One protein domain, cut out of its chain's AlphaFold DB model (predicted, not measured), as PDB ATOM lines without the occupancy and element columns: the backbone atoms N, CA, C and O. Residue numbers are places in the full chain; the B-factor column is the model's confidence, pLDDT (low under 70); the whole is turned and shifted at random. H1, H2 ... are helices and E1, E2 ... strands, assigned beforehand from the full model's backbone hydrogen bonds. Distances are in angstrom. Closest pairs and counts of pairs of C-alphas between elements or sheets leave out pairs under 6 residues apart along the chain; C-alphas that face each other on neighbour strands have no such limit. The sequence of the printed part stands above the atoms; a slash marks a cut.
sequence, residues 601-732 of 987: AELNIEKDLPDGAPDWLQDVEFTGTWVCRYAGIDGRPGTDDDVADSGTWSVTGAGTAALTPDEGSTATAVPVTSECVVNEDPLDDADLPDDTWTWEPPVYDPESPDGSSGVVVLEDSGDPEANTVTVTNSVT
ATOM      1  N   ALA A 601     138.205 233.891 171.596       89.62
ATOM      2  CA  ALA A 601     139.138 234.551 172.496       89.62
ATOM      3  C   ALA A 601     140.594 234.256 172.096       89.62
ATOM      4  O   ALA A 601     140.886 233.361 171.300       89.62
ATOM      5  N   GLU A 602     141.512 235.046 172.648       89.88
ATOM      6  CA  GLU A 602     142.956 234.892 172.463       89.88
ATOM      7  C   GLU A 602     143.562 234.152 173.664       89.88
ATOM      8  O   GLU A 602     143.251 234.486 174.811       89.88
ATOM      9  N   LEU A 603     144.438 233.180 173.395       93.19
ATOM     10  CA  LEU A 603     145.314 232.572 174.400       93.19
ATOM     11  C   LEU A 603     146.509 233.499 174.653       93.19
ATOM     12  O   LEU A 603     147.171 233.927 173.707       93.19
ATOM     13  N   ASN A 604     146.827 233.749 175.921       93.88
ATOM     14  CA  ASN A 604     148.029 234.471 176.327       93.88
ATOM     15  C   ASN A 604     148.965 233.548 177.112       93.88
ATOM     16  O   ASN A 604     148.531 232.776 177.964       93.88
ATOM     17  N   ILE A 605     150.265 233.652 176.840       96.44
ATOM     18  CA  ILE A 605     151.306 232.951 177.597       96.44
ATOM     19  C   ILE A 605     152.260 234.007 178.147       96.44
ATOM     20  O   ILE A 605     152.768 234.848 177.400       96.44
ATOM     21  N   GLU A 606     152.487 233.983 179.454       97.31
ATOM     22  CA  GLU A 606     153.390 234.896 180.147       97.31
ATOM     23  C   GLU A 606     154.532 234.118 180.793       97.31
ATOM     24  O   GLU A 606     154.322 233.128 181.483       97.31
ATOM     25  N   LYS A 607     155.762 234.570 180.576       97.75
ATOM     26  CA  LYS A 607     156.942 234.028 181.232       97.75
ATOM     27  C   LYS A 607     157.256 234.845 182.466       97.75
ATOM     28  O   LYS A 607     157.452 236.056 182.368       97.75
ATOM     29  N   ASP A 608     157.377 234.170 183.597       97.25
ATOM     30  CA  ASP A 608     157.795 234.783 184.850       97.25
ATOM     31  C   ASP A 608     159.104 234.171 185.369       97.25
ATOM     32  O   ASP A 608     159.521 233.075 184.964       97.25
ATOM     33  N   LEU A 609     159.767 234.907 186.258       96.00
ATOM     34  CA  LEU A 609     160.980 234.506 186.964       96.00
ATOM     35  C   LEU A 609     160.815 234.866 188.449       96.00
ATOM     36  O   LEU A 609     160.356 235.967 188.757       96.00
ATOM     37  N   PRO A 610     161.197 233.985 189.388       93.62
ATOM     38  CA  PRO A 610     160.985 234.225 190.811       93.62
ATOM     39  C   PRO A 610     161.738 235.465 191.311       93.62
ATOM     40  O   PRO A 610     162.809 235.820 190.815       93.62
ATOM     41  N   ASP A 611     161.218 236.094 192.367       88.75
ATOM     42  CA  ASP A 611     161.893 237.205 193.042       88.75
ATOM     43  C   ASP A 611     163.326 236.816 193.459       88.75
ATOM     44  O   ASP A 611     163.537 235.879 194.230       88.75
ATOM     45  N   GLY A 612     164.319 237.579 192.991       84.94
ATOM     46  CA  GLY A 612     165.737 237.299 193.250       84.94
ATOM     47  C   GLY A 612     166.386 236.319 192.267       84.94
ATOM     48  O   GLY A 612     167.523 235.915 192.507       84.94
ATOM     49  N   ALA A 613     165.696 235.964 191.179       89.62
ATOM     50  CA  ALA A 613     166.273 235.263 190.037       89.62
ATOM     51  C   ALA A 613     167.566 235.953 189.546       89.62
ATOM     52  O   ALA A 613     167.611 237.187 189.491       89.62
ATOM     53  N   PRO A 614     168.612 235.186 189.186       88.44
ATOM     54  CA  PRO A 614     169.824 235.741 188.591       88.44
ATOM     55  C   PRO A 614     169.550 236.566 187.327       88.44
ATOM     56  O   PRO A 614     168.736 236.178 186.492       88.44
ATOM     57  N   ASP A 615     170.278 237.673 187.150       88.81
ATOM     58  CA  ASP A 615     170.072 238.597 186.024       88.81
ATOM     59  C   ASP A 615     170.297 237.932 184.650       88.81
ATOM     60  O   ASP A 615     169.632 238.304 183.683       88.81
ATOM     61  N   TRP A 616     171.180 236.928 184.556       89.69
ATOM     62  CA  TRP A 616     171.474 236.220 183.301       89.69
ATOM     63  C   TRP A 616     170.269 235.449 182.740       89.69
ATOM     64  O   TRP A 616     170.197 235.240 181.530       89.69
ATOM     65  N   LEU A 617     169.274 235.107 183.569       92.50
ATOM     66  CA  LEU A 617     168.032 234.477 183.103       92.50
ATOM     67  C   LEU A 617     167.220 235.383 182.171       92.50
ATOM     68  O   LEU A 617     166.398 234.893 181.403       92.50
ATOM     69  N   GLN A 618     167.451 236.698 182.208       93.50
ATOM     70  CA  GLN A 618     166.785 237.637 181.306       93.50
ATOM     71  C   GLN A 618     167.294 237.552 179.861       93.50
ATOM     72  O   GLN A 618     166.636 238.070 178.962       93.50
ATOM     73  N   ASP A 619     168.442 236.908 179.637       92.62
ATOM     74  CA  ASP A 619     169.036 236.715 178.313       92.62
ATOM     75  C   ASP A 619     168.758 235.309 177.735       92.62
ATOM     76  O   ASP A 619     169.117 235.042 176.587       92.62
ATOM     77  N   VAL A 620     168.101 234.424 178.500       94.56
ATOM     78  CA  VAL A 620     167.726 233.063 178.076       94.56
ATOM     79  C   VAL A 620     166.456 233.106 177.226       94.56
ATOM     80  O   VAL A 620     165.495 233.805 177.558       94.56
ATOM     81  N   GLU A 621     166.451 232.366 176.115       96.25
ATOM     82  CA  GLU A 621     165.258 232.141 175.296       96.25
ATOM     83  C   GLU A 621     164.504 230.915 175.818       96.25
ATOM     84  O   GLU A 621     165.037 229.812 175.841       96.25
ATOM     85  N   PHE A 622     163.254 231.119 176.225       97.56
ATOM     86  CA  PHE A 622     162.328 230.063 176.611       97.56
ATOM     87  C   PHE A 622     161.404 229.769 175.436       97.56
ATOM     88  O   PHE A 622     160.880 230.697 174.805       97.56
ATOM     89  N   THR A 623     161.198 228.487 175.144       97.62
ATOM     90  CA  THR A 623     160.312 228.023 174.076       97.62
ATOM     91  C   THR A 623     159.382 226.937 174.577       97.62
ATOM     92  O   THR A 623     159.624 226.296 175.597       97.62
ATOM     93  N   GLY A 624     158.305 226.713 173.839       97.06
ATOM     94  CA  GLY A 624     157.433 225.589 174.102       97.06
ATOM     95  C   GLY A 624     156.329 225.456 173.076       97.06
ATOM     96  O   GLY A 624     156.340 226.089 172.015       97.06
ATOM     97  N   THR A 625     155.344 224.636 173.415       96.50
ATOM     98  CA  THR A 625     154.193 224.330 172.567       96.50
ATOM     99  C   THR A 625     152.896 224.677 173.274       96.50
ATOM    100  O   THR A 625     152.824 224.745 174.502       96.50
ATOM    101  N   TRP A 626     151.860 224.918 172.488       95.56
ATOM    102  CA  TRP A 626     150.505 225.069 172.988       95.56
ATOM    103  C   TRP A 626     149.531 224.347 172.062       95.56
ATOM    104  O   TRP A 626     149.748 224.259 170.852       95.56
ATOM    105  N   VAL A 627     148.459 223.817 172.645       93.12
ATOM    106  CA  VAL A 627     147.367 223.159 171.924       93.12
ATOM    107  C   VAL A 627     146.054 223.534 172.591       93.12
ATOM    108  O   VAL A 627     145.846 223.218 173.757       93.12
ATOM    109  N   CYS A 628     145.160 224.172 171.849       92.31
ATOM    110  CA  CYS A 628     143.790 224.449 172.254       92.31
ATOM    111  C   CYS A 628     142.848 223.469 171.570       92.31
ATOM    112  O   CYS A 628     142.723 223.478 170.347       92.31
ATOM    113  N   ARG A 629     142.177 222.636 172.364       88.06
ATOM    114  CA  ARG A 629     141.163 221.698 171.884       88.06
ATOM    115  C   ARG A 629     139.781 222.271 172.124       88.06
ATOM    116  O   ARG A 629     139.491 222.767 173.213       88.06
ATOM    117  N   TYR A 630     138.923 222.160 171.124       82.31
ATOM    118  CA  TYR A 630     137.509 222.466 171.254       82.31
ATOM    119  C   TYR A 630     136.675 221.414 170.552       82.31
ATOM    120  O   TYR A 630     137.123 220.784 169.590       82.31
ATOM    121  N   ALA A 631     135.451 221.248 171.057       67.50
ATOM    122  CA  ALA A 631     134.493 220.350 170.451       67.50
ATOM    123  C   ALA A 631     134.325 220.738 168.981       67.50
ATOM    124  O   ALA A 631     134.077 221.901 168.642       67.50
ATOM    125  N   GLY A 632     134.476 219.747 168.109       63.09
ATOM    126  CA  GLY A 632     134.127 219.900 166.714       63.09
ATOM    127  C   GLY A 632     132.645 220.219 166.539       63.09
ATOM    128  O   GLY A 632     131.873 220.469 167.469       63.09
ATOM    129  N   ILE A 633     132.201 220.174 165.292       57.56
ATOM    130  CA  ILE A 633     130.809 220.476 164.950       57.56
ATOM    131  C   ILE A 633     129.814 219.475 165.595       57.56
ATOM    132  O   ILE A 633     128.624 219.763 165.724       57.56
ATOM    133  N   ASP A 634     130.278 218.316 166.056       56.53
ATOM    134  CA  ASP A 634     129.461 217.320 166.751       56.53
ATOM    135  C   ASP A 634     129.144 217.666 168.226       56.53
ATOM    136  O   ASP A 634     128.304 216.999 168.842       56.53
ATOM    137  N   GLY A 635     129.758 218.721 168.782       53.22
ATOM    138  CA  GLY A 635     129.481 219.236 170.128       53.22
ATOM    139  C   GLY A 635     129.908 218.311 171.264       53.22
ATOM    140  O   GLY A 635     129.376 218.410 172.375       53.22
ATOM    141  N   ARG A 636     130.824 217.369 171.011       50.97
ATOM    142  CA  ARG A 636     131.318 216.438 172.030       50.97
ATOM    143  C   ARG A 636     132.832 216.566 172.179       50.97
ATOM    144  O   ARG A 636     133.544 216.075 171.321       50.97
ATOM    145  N   PRO A 637     133.324 217.135 173.293       42.47
ATOM    146  CA  PRO A 637     134.747 217.079 173.611       42.47
ATOM    147  C   PRO A 637     135.219 215.618 173.709       42.47
ATOM    148  O   PRO A 637     134.586 214.820 174.414       42.47
ATOM    149  N   GLY A 638     136.323 215.277 173.048       47.59
ATOM    150  CA  GLY A 638     136.966 213.962 173.100       47.59
ATOM    151  C   GLY A 638     136.483 212.944 172.060       47.59
ATOM    152  O   GLY A 638     136.570 211.745 172.330       47.59
ATOM    153  N   THR A 639     135.937 213.382 170.921       48.69
ATOM    154  CA  THR A 639     135.617 212.531 169.755       48.69
ATOM    155  C   THR A 639     136.608 212.765 168.604       48.69
ATOM    156  O   THR A 639     137.352 213.744 168.612       48.69
ATOM    157  N   ASP A 640     136.604 211.891 167.585       46.81
ATOM    158  CA  ASP A 640     137.450 211.978 166.371       46.81
ATOM    159  C   ASP A 640     137.320 213.302 165.574       46.81
ATOM    160  O   ASP A 640     138.088 213.533 164.636       46.81
ATOM    161  N   ASP A 641     136.361 214.167 165.924       55.62
ATOM    162  CA  ASP A 641     136.089 215.453 165.273       55.62
ATOM    163  C   ASP A 641     136.584 216.672 166.084       55.62
ATOM    164  O   ASP A 641     136.373 217.810 165.648       55.62
ATOM    165  N   ASP A 642     137.248 216.469 167.234       61.38
ATOM    166  CA  ASP A 642     137.881 217.552 167.998       61.38
ATOM    167  C   ASP A 642     138.857 218.322 167.104       61.38
ATOM    168  O   ASP A 642     139.818 217.775 166.550       61.38
ATOM    169  N   VAL A 643     138.626 219.626 166.982       67.94
ATOM    170  CA  VAL A 643     139.532 220.498 166.247       67.94
ATOM    171  C   VAL A 643     140.551 221.044 167.236       67.94
ATOM    172  O   VAL A 643     140.211 221.495 168.332       67.94
ATOM    173  N   ALA A 644     141.818 220.976 166.846       81.19
ATOM    174  CA  ALA A 644     142.916 221.517 167.620       81.19
ATOM    175  C   ALA A 644     143.530 222.697 166.872       81.19
ATOM    176  O   ALA A 644     143.922 222.563 165.713       81.19
ATOM    177  N   ASP A 645     143.644 223.827 167.563       88.50
ATOM    178  CA  ASP A 645     144.567 224.885 167.178       88.50
ATOM    179  C   ASP A 645     145.864 224.681 167.959       88.50
ATOM    180  O   ASP A 645     145.836 224.559 169.185       88.50
ATOM    181  N   SER A 646     146.998 224.622 167.266       91.44
ATOM    182  CA  SER A 646     148.302 224.400 167.888       91.44
ATOM    183  C   SER A 646     149.365 225.355 167.372       91.44
ATOM    184  O   SER A 646     149.205 226.045 166.356       91.44
ATOM    185  N   GLY A 647     150.471 225.405 168.101       93.69
ATOM    186  CA  GLY A 647     151.656 226.116 167.675       93.69
ATOM    187  C   GLY A 647     152.756 226.085 168.716       93.69
ATOM    188  O   GLY A 647     152.718 225.348 169.705       93.69
ATOM    189  N   THR A 648     153.738 226.947 168.494       95.81
ATOM    190  CA  THR A 648     154.838 227.183 169.424       95.81
ATOM    191  C   THR A 648     154.723 228.555 170.067       95.81
ATOM    192  O   THR A 648     154.018 229.445 169.578       95.81
ATOM    193  N   TRP A 649     155.411 228.732 171.187       97.06
ATOM    194  CA  TRP A 649     155.607 230.030 171.815       97.06
ATOM    195  C   TRP A 649     157.090 230.253 172.104       97.06
ATOM    196  O   TRP A 649     157.835 229.296 172.313       97.06
ATOM    197  N   SER A 650     157.524 231.513 172.091       97.12
ATOM    198  CA  SER A 650     158.866 231.878 172.544       97.12
ATOM    199  C   SER A 650     158.931 233.259 173.185       97.12
ATOM    200  O   SER A 650     158.130 234.155 172.889       97.12
ATOM    201  N   VAL A 651     159.897 233.433 174.082       97.94
ATOM    202  CA  VAL A 651     160.168 234.684 174.799       97.94
ATOM    203  C   VAL A 651     161.600 234.687 175.325       97.94
ATOM    204  O   VAL A 651     162.128 233.648 175.701       97.94
ATOM    205  N   THR A 652     162.239 235.854 175.357       96.88
ATOM    206  CA  THR A 652     163.553 236.024 175.994       96.88
ATOM    207  C   THR A 652     163.370 236.710 177.340       96.88
ATOM    208  O   THR A 652     162.801 237.806 177.384       96.88
ATOM    209  N   GLY A 653     163.843 236.079 178.415       95.50
ATOM    210  CA  GLY A 653     163.617 236.540 179.784       95.50
ATOM    211  C   GLY A 653     162.143 236.497 180.204       95.50
ATOM    212  O   GLY A 653     161.347 235.734 179.658       95.50
ATOM    213  N   ALA A 654     161.770 237.320 181.185       96.12
ATOM    214  CA  ALA A 654     160.380 237.443 181.631       96.12
ATOM    215  C   ALA A 654     159.542 238.351 180.703       96.12
ATOM    216  O   ALA A 654     160.020 239.381 180.217       96.12
ATOM    217  N   GLY A 655     158.261 238.021 180.518       96.00
ATOM    218  CA  GLY A 655     157.284 238.829 179.786       96.00
ATOM    219  C   GLY A 655     156.310 238.017 178.932       96.00
ATOM    220  O   GLY A 655     156.276 236.792 178.970       96.00
ATOM    221  N   THR A 656     155.498 238.714 178.136       95.81
ATOM    222  CA  THR A 656     154.524 238.081 177.234       95.81
ATOM    223  C   THR A 656     155.221 237.351 176.087       95.81
ATOM    224  O   THR A 656     156.020 237.954 175.363       95.81
ATOM    225  N   ALA A 657     154.876 236.082 175.889       96.62
ATOM    226  CA  ALA A 657     155.421 235.268 174.817       96.62
ATOM    227  C   ALA A 657     154.794 235.583 173.455       96.62
ATOM    228  O   ALA A 657     153.632 235.976 173.341       96.62
ATOM    229  N   ALA A 658     155.584 235.398 172.399       95.25
ATOM    230  CA  ALA A 658     155.107 235.446 171.029       95.25
ATOM    231  C   ALA A 658     154.613 234.057 170.613       95.25
ATOM    232  O   ALA A 658     155.373 233.093 170.659       95.25
ATOM    233  N   LEU A 659     153.356 233.966 170.178       94.62
ATOM    234  CA  LEU A 659     152.757 232.723 169.699       94.62
ATOM    235  C   LEU A 659     152.929 232.617 168.181       94.62
ATOM    236  O   LEU A 659     152.636 233.558 167.439       94.62
ATOM    237  N   THR A 660     153.382 231.455 167.718       93.69
ATOM    238  CA  THR A 660     153.504 231.105 166.300       93.69
ATOM    239  C   THR A 660     152.608 229.897 166.014       93.69
ATOM    240  O   THR A 660     152.982 228.789 166.387       93.69
ATOM    241  N   PRO A 661     151.426 230.084 165.396       89.88
ATOM    242  CA  PRO A 661     150.553 228.968 165.032       89.88
ATOM    243  C   PRO A 661     151.170 228.052 163.971       89.88
ATOM    244  O   PRO A 661     151.896 228.514 163.085       89.88
ATOM    245  N   ASP A 662     150.812 226.771 164.042       87.62
ATOM    246  CA  ASP A 662     151.126 225.770 163.025       87.62
ATOM    247  C   ASP A 662     150.324 226.000 161.728       87.62
ATOM    248  O   ASP A 662     149.369 226.782 161.669       87.62
ATOM    249  N   GLU A 663     150.720 225.323 160.644       80.81
ATOM    250  CA  GLU A 663     150.009 225.409 159.365       80.81
ATOM    251  C   GLU A 663     148.568 224.895 159.513       80.81
ATOM    252  O   GLU A 663     148.337 223.705 159.699       80.81
ATOM    253  N   GLY A 664     147.598 225.808 159.401       72.88
ATOM    254  CA  GLY A 664     146.174 225.509 159.571       72.88
ATOM    255  C   GLY A 664     145.548 226.104 160.834       72.88
ATOM    256  O   GLY A 664     144.323 226.171 160.887       72.88
ATOM    257  N   SER A 665     146.349 226.618 161.773       79.69
ATOM    258  CA  SER A 665     145.878 227.258 163.010       79.69
ATOM    259  C   SER A 665     145.947 228.784 162.953       79.69
ATOM    260  O   SER A 665     146.697 229.357 162.156       79.69
ATOM    261  N   THR A 666     145.152 229.481 163.779       65.44
ATOM    262  CA  THR A 666     145.045 230.954 163.684       65.44
ATOM    263  C   THR A 666     145.529 231.744 164.902       65.44
ATOM    264  O   THR A 666     145.694 232.957 164.757       65.44
ATOM    265  N   ALA A 667     145.834 231.098 166.041       59.72
ATOM    266  CA  ALA A 667     146.394 231.623 167.316       59.72
ATOM    267  C   ALA A 667     145.728 232.865 167.953       59.72
ATOM    268  O   ALA A 667     145.952 233.151 169.123       59.72
ATOM    269  N   THR A 668     144.928 233.622 167.209       64.50
ATOM    270  CA  THR A 668     144.415 234.956 167.555       64.50
ATOM    271  C   THR A 668     142.889 234.990 167.618       64.50
ATOM    272  O   THR A 668     142.302 236.025 167.914       64.50
ATOM    273  N   ALA A 669     142.225 233.870 167.335       78.94
ATOM    274  CA  ALA A 669     140.778 233.739 167.436       78.94
ATOM    275  C   ALA A 669     140.403 232.265 167.633       78.94
ATOM    276  O   ALA A 669     139.879 231.621 166.728       78.94
ATOM    277  N   VAL A 670     140.686 231.738 168.821       88.06
ATOM    278  CA  VAL A 670     140.306 230.374 169.203       88.06
ATOM    279  C   VAL A 670     138.898 230.421 169.811       88.06
ATOM    280  O   VAL A 670     138.606 231.362 170.551       88.06
ATOM    281  N   PRO A 671     137.987 229.475 169.523       88.81
ATOM    282  CA  PRO A 671     136.662 229.458 170.138       88.81
ATOM    283  C   PRO A 671     136.714 229.557 171.664       88.81
ATOM    284  O   PRO A 671     137.570 228.955 172.314       88.81
ATOM    285  N   VAL A 672     135.790 230.299 172.271       89.44
ATOM    286  CA  VAL A 672     135.653 230.252 173.735       89.44
ATOM    287  C   VAL A 672     135.213 228.853 174.168       89.44
ATOM    288  O   VAL A 672     134.707 228.083 173.362       89.44
ATOM    289  N   THR A 673     135.424 228.498 175.430       88.25
ATOM    290  CA  THR A 673     135.320 227.138 175.990       88.25
ATOM    291  C   THR A 673     136.380 226.137 175.525       88.25
ATOM    292  O   THR A 673     136.397 225.022 176.040       88.25
ATOM    293  N   SER A 674     137.297 226.532 174.632       89.81
ATOM    294  CA  SER A 674     138.459 225.706 174.286       89.81
ATOM    295  C   SER A 674     139.341 225.468 175.505       89.81
ATOM    296  O   SER A 674     139.655 226.413 176.230       89.81
ATOM    297  N   GLU A 675     139.779 224.230 175.698       91.44
ATOM    298  CA  GLU A 675     140.774 223.870 176.704       91.44
ATOM    299  C   GLU A 675     142.164 223.936 176.069       91.44
ATOM    300  O   GLU A 675     142.495 223.164 175.167       91.44
ATOM    301  N   CYS A 676     142.964 224.900 176.514       93.75
ATOM    302  CA  CYS A 676     144.313 225.142 176.034       93.75
ATOM    303  C   CYS A 676     145.336 224.577 177.011       93.75
ATOM    304  O   CYS A 676     145.349 224.939 178.187       93.75
ATOM    305  N   VAL A 677     146.218 223.730 176.492       95.75
ATOM    306  CA  VAL A 677     147.357 223.156 177.203       95.75
ATOM    307  C   VAL A 677     148.629 223.832 176.711       95.75
ATOM    308  O   VAL A 677     148.837 223.949 175.503       95.75
ATOM    309  N   VAL A 678     149.471 224.279 177.637       97.50
ATOM    310  CA  VAL A 678     150.744 224.955 177.368       97.50
ATOM    311  C   VAL A 678     151.871 224.165 178.014       97.50
ATOM    312  O   VAL A 678     151.870 223.949 179.226       97.50
ATOM    313  N   ASN A 679     152.861 223.792 177.211       96.75
ATOM    314  CA  ASN A 679     154.053 223.084 177.658       96.75
ATOM    315  C   ASN A 679     155.292 223.918 177.348       96.75
ATOM    316  O   ASN A 679     155.345 224.604 176.326       96.75
ATOM    317  N   GLU A 680     156.295 223.823 178.214       97.62
ATOM    318  CA  GLU A 680     157.632 224.357 177.950       97.62
ATOM    319  C   GLU A 680     158.531 223.240 177.411       97.62
ATOM    320  O   GLU A 680     158.413 222.083 177.827       97.62
ATOM    321  N   ASP A 681     159.404 223.577 176.466       96.31
ATOM    322  CA  ASP A 681     160.428 222.655 175.989       96.31
ATOM    323  C   ASP A 681     161.491 222.422 177.079       96.31
ATOM    324  O   ASP A 681     161.747 223.300 177.905       96.31
ATOM    325  N   PRO A 682     162.160 221.254 177.099       93.38
ATOM    326  CA  PRO A 682     163.265 221.025 178.019       93.38
ATOM    327  C   PRO A 682     164.372 222.068 177.835       93.38
ATOM    328  O   PRO A 682     164.872 222.250 176.724       93.38
ATOM    329  N   LEU A 683     164.784 222.702 178.933       94.44
ATOM    330  CA  LEU A 683     165.891 223.656 178.935       94.44
ATOM    331  C   LEU A 683     167.236 222.941 178.777       94.44
ATOM    332  O   LEU A 683     167.429 221.834 179.287       94.44
ATOM    333  N   ASP A 684     168.163 223.576 178.058       91.44
ATOM    334  CA  ASP A 684     169.516 223.061 177.860       91.44
ATOM    335  C   ASP A 684     170.410 223.493 179.035       91.44
ATOM    336  O   ASP A 684     170.444 224.660 179.432       91.44
ATOM    337  N   ASP A 685     171.184 222.556 179.583       91.06
ATOM    338  CA  ASP A 685     172.203 222.862 180.594       91.06
ATOM    339  C   ASP A 685     173.314 223.761 180.013       91.06
ATOM    340  O   ASP A 685     174.060 224.387 180.759       91.06
ATOM    341  N   ALA A 686     173.431 223.862 178.683       87.94
ATOM    342  CA  ALA A 686     174.328 224.806 178.020       87.94
ATOM    343  C   ALA A 686     173.938 226.283 178.217       87.94
ATOM    344  O   ALA A 686     174.797 227.148 178.023       87.94
ATOM    345  N   ASP A 687     172.684 226.565 178.587       88.81
ATOM    346  CA  ASP A 687     172.212 227.914 178.924       88.81
ATOM    347  C   ASP A 687     172.522 228.295 180.382       88.81
ATOM    348  O   ASP A 687     172.362 229.453 180.771       88.81
ATOM    349  N   LEU A 688     173.000 227.343 181.194       90.56
ATOM    350  CA  LEU A 688     173.501 227.608 182.538       90.56
ATOM    351  C   LEU A 688     174.936 228.168 182.483       90.56
ATOM    352  O   LEU A 688     175.725 227.766 181.625       90.56
ATOM    353  N   PRO A 689     175.325 229.056 183.420       86.81
ATOM    354  CA  PRO A 689     176.693 229.574 183.480       86.81
ATOM    355  C   PRO A 689     177.763 228.476 183.613       86.81
ATOM    356  O   PRO A 689     178.824 228.570 182.990       86.81
ATOM    357  N   ASP A 690     177.480 227.443 184.416       85.50
ATOM    358  CA  ASP A 690     178.305 226.251 184.626       85.50
ATOM    359  C   ASP A 690     177.502 225.104 185.276       85.50
ATOM    360  O   ASP A 690     176.294 225.210 185.490       85.50
ATOM    361  N   ASP A 691     178.188 224.004 185.605       86.38
ATOM    362  CA  ASP A 691     177.618 222.780 186.183       86.38
ATOM    363  C   ASP A 691     177.244 222.884 187.673       86.38
ATOM    364  O   ASP A 691     176.755 221.910 188.250       86.38
ATOM    365  N   THR A 692     177.444 224.044 188.308       89.12
ATOM    366  CA  THR A 692     176.993 224.288 189.687       89.12
ATOM    367  C   THR A 692     175.536 224.726 189.754       89.12
ATOM    368  O   THR A 692     174.929 224.657 190.825       89.12
ATOM    369  N   TRP A 693     174.971 225.169 188.632       91.75
ATOM    370  CA  TRP A 693     173.561 225.504 188.516       91.75
ATOM    371  C   TRP A 693     172.762 224.295 188.044       91.75
ATOM    372  O   TRP A 693     173.259 223.401 187.363       91.75
ATOM    373  N   THR A 694     171.493 224.245 188.418       93.38
ATOM    374  CA  THR A 694     170.560 223.235 187.925       93.38
ATOM    375  C   THR A 694     169.192 223.869 187.745       93.38
ATOM    376  O   THR A 694     168.706 224.572 188.638       93.38
ATOM    377  N   TRP A 695     168.578 223.619 186.589       95.50
ATOM    378  CA  TRP A 695     167.193 223.987 186.323       95.50
ATOM    379  C   TRP A 695     166.254 223.238 187.266       95.50
ATOM    380  O   TRP A 695     166.338 222.018 187.418       95.50
ATOM    381  N   GLU A 696     165.342 223.966 187.898       94.69
ATOM    382  CA  GLU A 696     164.192 223.341 188.541       94.69
ATOM    383  C   GLU A 696     163.086 223.095 187.501       94.69
ATOM    384  O   GLU A 696     163.050 223.771 186.469       94.69
ATOM    385  N   PRO A 697     162.173 222.136 187.743       92.62
ATOM    386  CA  PRO A 697     160.998 221.971 186.896       92.62
ATOM    387  C   PRO A 697     160.194 223.280 186.800       92.62
ATOM    388  O   PRO A 697     160.031 223.948 187.828       92.62
ATOM    389  N   PRO A 698     159.672 223.641 185.613       95.62
ATOM    390  CA  PRO A 698     158.830 224.819 185.472       95.62
ATOM    391  C   PRO A 698     157.560 224.688 186.315       95.62
ATOM    392  O   PRO A 698     157.026 223.593 186.510       95.62
ATOM    393  N   VAL A 699     157.068 225.825 186.798       97.00
ATOM    394  CA  VAL A 699     155.789 225.942 187.505       97.00
ATOM    395  C   VAL A 699     154.805 226.675 186.604       97.00
ATOM    396  O   VAL A 699     155.151 227.699 186.014       97.00
ATOM    397  N   TYR A 700     153.581 226.166 186.517       97.62
ATOM    398  CA  TYR A 700     152.519 226.729 185.687       97.62
ATOM    399  C   TYR A 700     151.422 227.357 186.557       97.62
ATOM    400  O   TYR A 700     151.113 226.850 187.633       97.62
ATOM    401  N   ASP A 701     150.804 228.443 186.098       96.31
ATOM    402  CA  ASP A 701     149.590 229.005 186.705       96.31
ATOM    403  C   ASP A 701     148.641 229.520 185.611       96.31
ATOM    404  O   ASP A 701     149.011 230.444 184.888       96.31
ATOM    405  N   PRO A 702     147.432 228.957 185.454       96.69
ATOM    406  CA  PRO A 702     146.921 227.751 186.117       96.69
ATOM    407  C   PRO A 702     147.665 226.466 185.702       96.69
ATOM    408  O   PRO A 702     147.944 226.256 184.521       96.69
ATOM    409  N   GLU A 703     147.945 225.576 186.664       95.81
ATOM    410  CA  GLU A 703     148.584 224.267 186.425       95.81
ATOM    411  C   GLU A 703     147.590 223.140 186.093       95.81
ATOM    412  O   GLU A 703     146.449 223.108 186.570       95.81
ATOM    413  N   SER A 704     148.054 222.161 185.314       92.88
ATOM    414  CA  SER A 704     147.390 220.872 185.126       92.88
ATOM    415  C   SER A 704     147.293 220.087 186.447       92.88
ATOM    416  O   SER A 704     148.074 220.308 187.374       92.88
ATOM    417  N   PRO A 705     146.395 219.086 186.555       89.94
ATOM    418  CA  PRO A 705     146.277 218.261 187.763       89.94
ATOM    419  C   PRO A 705     147.552 217.511 188.181       89.94
ATOM    420  O   PRO A 705     147.656 217.096 189.337       89.94
ATOM    421  N   ASP A 706     148.479 217.280 187.250       90.25
ATOM    422  CA  ASP A 706     149.775 216.646 187.506       90.25
ATOM    423  C   ASP A 706     150.944 217.642 187.604       90.25
ATOM    424  O   ASP A 706     152.068 217.215 187.867       90.25
ATOM    425  N   GLY A 707     150.681 218.943 187.436       90.56
ATOM    426  CA  GLY A 707     151.672 220.018 187.487       90.56
ATOM    427  C   GLY A 707     152.669 220.023 186.324       90.56
ATOM    428  O   GLY A 707     153.670 220.727 186.397       90.56
ATOM    429  N   SER A 708     152.450 219.218 185.279       91.81
ATOM    430  CA  SER A 708     153.392 219.068 184.158       91.81
ATOM    431  C   SER A 708     153.173 220.053 183.005       91.81
ATOM    432  O   SER A 708     154.028 220.158 182.127       91.81
ATOM    433  N   SER A 709     152.049 220.769 183.002       96.06
ATOM    434  CA  SER A 709     151.692 221.746 181.975       96.06
ATOM    435  C   SER A 709     150.801 222.847 182.547       96.06
ATOM    436  O   SER A 709     150.225 222.705 183.627       96.06
ATOM    437  N   GLY A 710     150.635 223.936 181.803       96.62
ATOM    438  CA  GLY A 710     149.602 224.929 182.077       96.62
ATOM    439  C   GLY A 710     148.300 224.574 181.370       96.62
ATOM    440  O   GLY A 710     148.340 224.088 180.240       96.62
ATOM    441  N   VAL A 711     147.153 224.782 182.021       95.62
ATOM    442  CA  VAL A 711     145.833 224.465 181.445       95.62
ATOM    443  C   VAL A 711     144.839 225.580 181.729       95.62
ATOM    444  O   VAL A 711     144.507 225.838 182.884       95.62
ATOM    445  N   VAL A 712     144.305 226.197 180.674       95.44
ATOM    446  CA  VAL A 712     143.285 227.250 180.768       95.44
ATOM    447  C   VAL A 712     142.104 226.938 179.853       95.44
ATOM    448  O   VAL A 712     142.284 226.459 178.737       95.44
ATOM    449  N   VAL A 713     140.886 227.217 180.317       93.12
ATOM    450  CA  VAL A 713     139.682 227.168 179.476       93.12
ATOM    451  C   VAL A 713     139.359 228.587 179.045       93.12
ATOM    452  O   VAL A 713     139.175 229.451 179.898       93.12
ATOM    453  N   LEU A 714     139.293 228.832 177.738       92.31
ATOM    454  CA  LEU A 714     139.080 230.177 177.215       92.31
ATOM    455  C   LEU A 714     137.677 230.693 177.552       92.31
ATOM    456  O   LEU A 714     136.679 230.005 177.338       92.31
ATOM    457  N   GLU A 715     137.577 231.938 178.002       91.12
ATOM    458  CA  GLU A 715     136.310 232.584 178.342       91.12
ATOM    459  C   GLU A 715     136.106 233.895 177.567       91.12
ATOM    460  O   GLU A 715     137.043 234.665 177.339       91.12
ATOM    461  N   ASP A 716     134.847 234.197 177.220       87.81
ATOM    462  CA  ASP A 716     134.427 235.515 176.716       87.81
ATOM    463  C   ASP A 716     134.180 236.480 177.891       87.81
ATOM    464  O   ASP A 716     133.054 236.883 178.195       87.81
ATOM    465  N   SER A 717     135.236 236.780 178.647       80.56
ATOM    466  CA  SER A 717     135.156 237.641 179.837       80.56
ATOM    467  C   SER A 717     135.508 239.105 179.539       80.56
ATOM    468  O   SER A 717     135.172 240.006 180.315       80.56
ATOM    469  N   GLY A 718     136.188 239.358 178.414       77.31
ATOM    470  CA  GLY A 718     136.840 240.635 178.112       77.31
ATOM    471  C   GLY A 718     138.026 240.964 179.032       77.31
ATOM    472  O   GLY A 718     138.565 242.071 178.939       77.31
ATOM    473  N   ASP A 719     138.412 240.038 179.913       83.75
ATOM    474  CA  ASP A 719     139.565 240.126 180.803       83.75
ATOM    475  C   ASP A 719     140.705 239.265 180.238       83.75
ATOM    476  O   ASP A 719     140.569 238.041 180.199       83.75
ATOM    477  N   PRO A 720     141.817 239.865 179.775       78.19
ATOM    478  CA  PRO A 720     142.921 239.096 179.212       78.19
ATOM    479  C   PRO A 720     143.560 238.149 180.233       78.19
ATOM    480  O   PRO A 720     144.053 237.106 179.822       78.19
ATOM    481  N   GLU A 721     143.507 238.456 181.537       87.38
ATOM    482  CA  GLU A 721     144.079 237.597 182.588       87.38
ATOM    483  C   GLU A 721     143.328 236.265 182.729       87.38
ATOM    484  O   GLU A 721     143.922 235.269 183.130       87.38
ATOM    485  N   ALA A 722     142.044 236.210 182.356       89.12
ATOM    486  CA  ALA A 722     141.255 234.976 182.413       89.12
ATOM    487  C   ALA A 722     141.729 233.912 181.408       89.12
ATOM    488  O   ALA A 722     141.471 232.730 181.605       89.12
ATOM    489  N   ASN A 723     142.433 234.336 180.352       93.81
ATOM    490  CA  ASN A 723     142.915 233.486 179.264       93.81
ATOM    491  C   ASN A 723     144.455 233.433 179.220       93.81
ATOM    492  O   ASN A 723     145.035 233.224 178.152       93.81
ATOM    493  N   THR A 724     145.117 233.665 180.361       95.25
ATOM    494  CA  THR A 724     146.581 233.652 180.487       95.25
ATOM    495  C   THR A 724     147.065 232.399 181.208       95.25
ATOM    496  O   THR A 724     146.527 232.033 182.249       95.25
ATOM    497  N   VAL A 725     148.128 231.789 180.682       97.25
ATOM    498  CA  VAL A 725     148.968 230.824 181.403       97.25
ATOM    499  C   VAL A 725     150.321 231.465 181.696       97.25
ATOM    500  O   VAL A 725     151.026 231.884 180.778       97.25
ATOM    501  N   THR A 726     150.706 231.508 182.966       97.56
ATOM    502  CA  THR A 726     152.035 231.924 183.409       97.56
ATOM    503  C   THR A 726     152.952 230.708 183.552       97.56
ATOM    504  O   THR A 726     152.585 229.724 184.189       97.56
ATOM    505  N   VAL A 727     154.150 230.778 182.970       98.19
ATOM    506  CA  VAL A 727     155.210 229.763 183.056       98.19
ATOM    507  C   VAL A 727     156.389 230.354 183.829       98.19
ATOM    508  O   VAL A 727     157.049 231.287 183.359       98.19
ATOM    509  N   THR A 728     156.692 229.819 185.008       97.69
ATOM    510  CA  THR A 728     157.770 230.291 185.887       97.69
ATOM    511  C   THR A 728     158.926 229.297 185.903       97.69
ATOM    512  O   THR A 728     158.728 228.126 186.213       97.69
ATOM    513  N   ASN A 729     160.148 229.775 185.640       96.50
ATOM    514  CA  ASN A 729     161.357 228.947 185.720       96.50
ATOM    515  C   ASN A 729     162.269 229.455 186.818       96.50
ATOM    516  O   ASN A 729     162.466 230.661 186.976       96.50
ATOM    517  N   SER A 730     162.843 228.510 187.546       95.00
ATOM    518  CA  SER A 730     163.799 228.753 188.611       95.00
ATOM    519  C   SER A 730     165.041 227.894 188.420       95.00
ATOM    520  O   SER A 730     165.059 226.902 187.690       95.00
ATOM    521  N   VAL A 731     166.108 228.319 189.081       94.56
ATOM    522  CA  VAL A 731     167.387 227.621 189.120       94.56
ATOM    523  C   VAL A 731     167.845 227.528 190.561       94.56
ATOM    524  O   VAL A 731     167.577 228.417 191.375       94.56
ATOM    525  N   THR A 732     168.580 226.471 190.867       91.81
ATOM    526  CA  THR A 732     169.277 226.320 192.143       91.81
ATOM    527  C   THR A 732     170.771 226.224 191.895       91.81
ATOM    528  O   THR A 732     171.200 225.647 190.900       91.81
TER     529      THR A 732
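Overview. This is residues 601 to 732 of the 987 residues of an uncharacterized protein of Phytoactinopolyspora halotolerans (UniProt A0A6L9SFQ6). This is an elongated sandwich: a twisted, curled sheet of five strands, E4 E3 E2 E5 E8, faces a small sheet of three, E1 E9 E7. Residues 631 to 642, between E2 and E3, make a long loop at one far end; the short helix H1, residues 681 to 692 and the short strand E6 lie toward the other. The printed part has 132 residues, with two named helices and nine named strands in the order E1 H1 E2 E3 E4 E5 E6 E7 E8 H2 E9; 59 residues are in named elements, under half, and the class is mostly strand. The larger sheet is antiparallel throughout, the smaller mixed. The whole is compact, with a radius of gyration of the C-alphas of 15.8 A, and spans 53 by 29 by 28 A.

Arrangement. Begin at E1, residues 604 to 608, an edge strand of the small sheet. Beside it look for E9, residues 724 to 728, its parallel neighbour at 23 degrees, with N 606 and O 725 within hydrogen-bond range at 2.9 A. On E9's other side is E7, residues 699 to 701, antiparallel at 161 degrees; N 726 and O 701 are 2.8 A apart. Residues 606 to 607 of E1 also pair, antiparallel, with residues 655 to 656. Next comes H1, residues 615 to 619, then E2, residues 621 to 630, which forms a hairpin with E3, residues 643 to 652; there N 624 and O 649 are 3.0 A apart. H1 only just is on the larger sheet, with 5 pairs of C-alphas within 10 A, and only grazes it with residues 617 to 619. E3 forms a hairpin with E4, residues 658 to 661, an edge strand, where N 660 and O 648 are 2.8 A apart. E5, residues 675 to 680, is the antiparallel neighbour of E2, with N 627 and O 677 at 2.9 A. E2 E3 E4 are a meander, each strand the antiparallel neighbour of the one before; with E5, which pairs back with E2, they make a Greek key. E6, residues 693 to 695, pairs with no named strand, but its residues 694 to 695 pair antiparallel with residues 731 to 732. E8, residues 710 to 713, is the other edge strand, beside E5, with N 678 and O 710 at 2.8 A; across to the small sheet, the closest C-alphas of E8 and E7 are Gly 710 and Tyr 700, 5.0 A apart. In the sandwich, two sheets face to face, the parts that face each other are 8.6 A centre to centre, and the strands of the one sheet are at 30 degrees to those of the other. H2, residues 720 to 723, only grazes both sheets. H1 has 0 of 1 O i to N i+4 pairs within range and 2 of 2 O i to N i+3 pairs; H2 is too short for an i+4 pair.

Along the chain. Find C-alpha 604 at (148.029, 234.471, 176.327); from there E1 runs 13.0 A to residue 608. From C-alpha 621 at (165.258, 232.141, 175.296), E2 runs 29.7 A to residue 630, and E3 comes back over 30.2 A. E5 measures 16.9 A and E8 10.5 A. E9 covers 12.9 A, ending at C-alpha 728 at (157.770, 230.291, 185.887).

Size, cuts and confidence. The C-alphas farthest apart, of Asp 634 and Thr 692, are 53.2 A apart. The printed part has no cut. Long links are E2 to E3, E4 to E5 and E5 to E6. Mean pLDDT of the printed part is 87.8; look for values under 70 at residues 631 to 643 and 666 to 668.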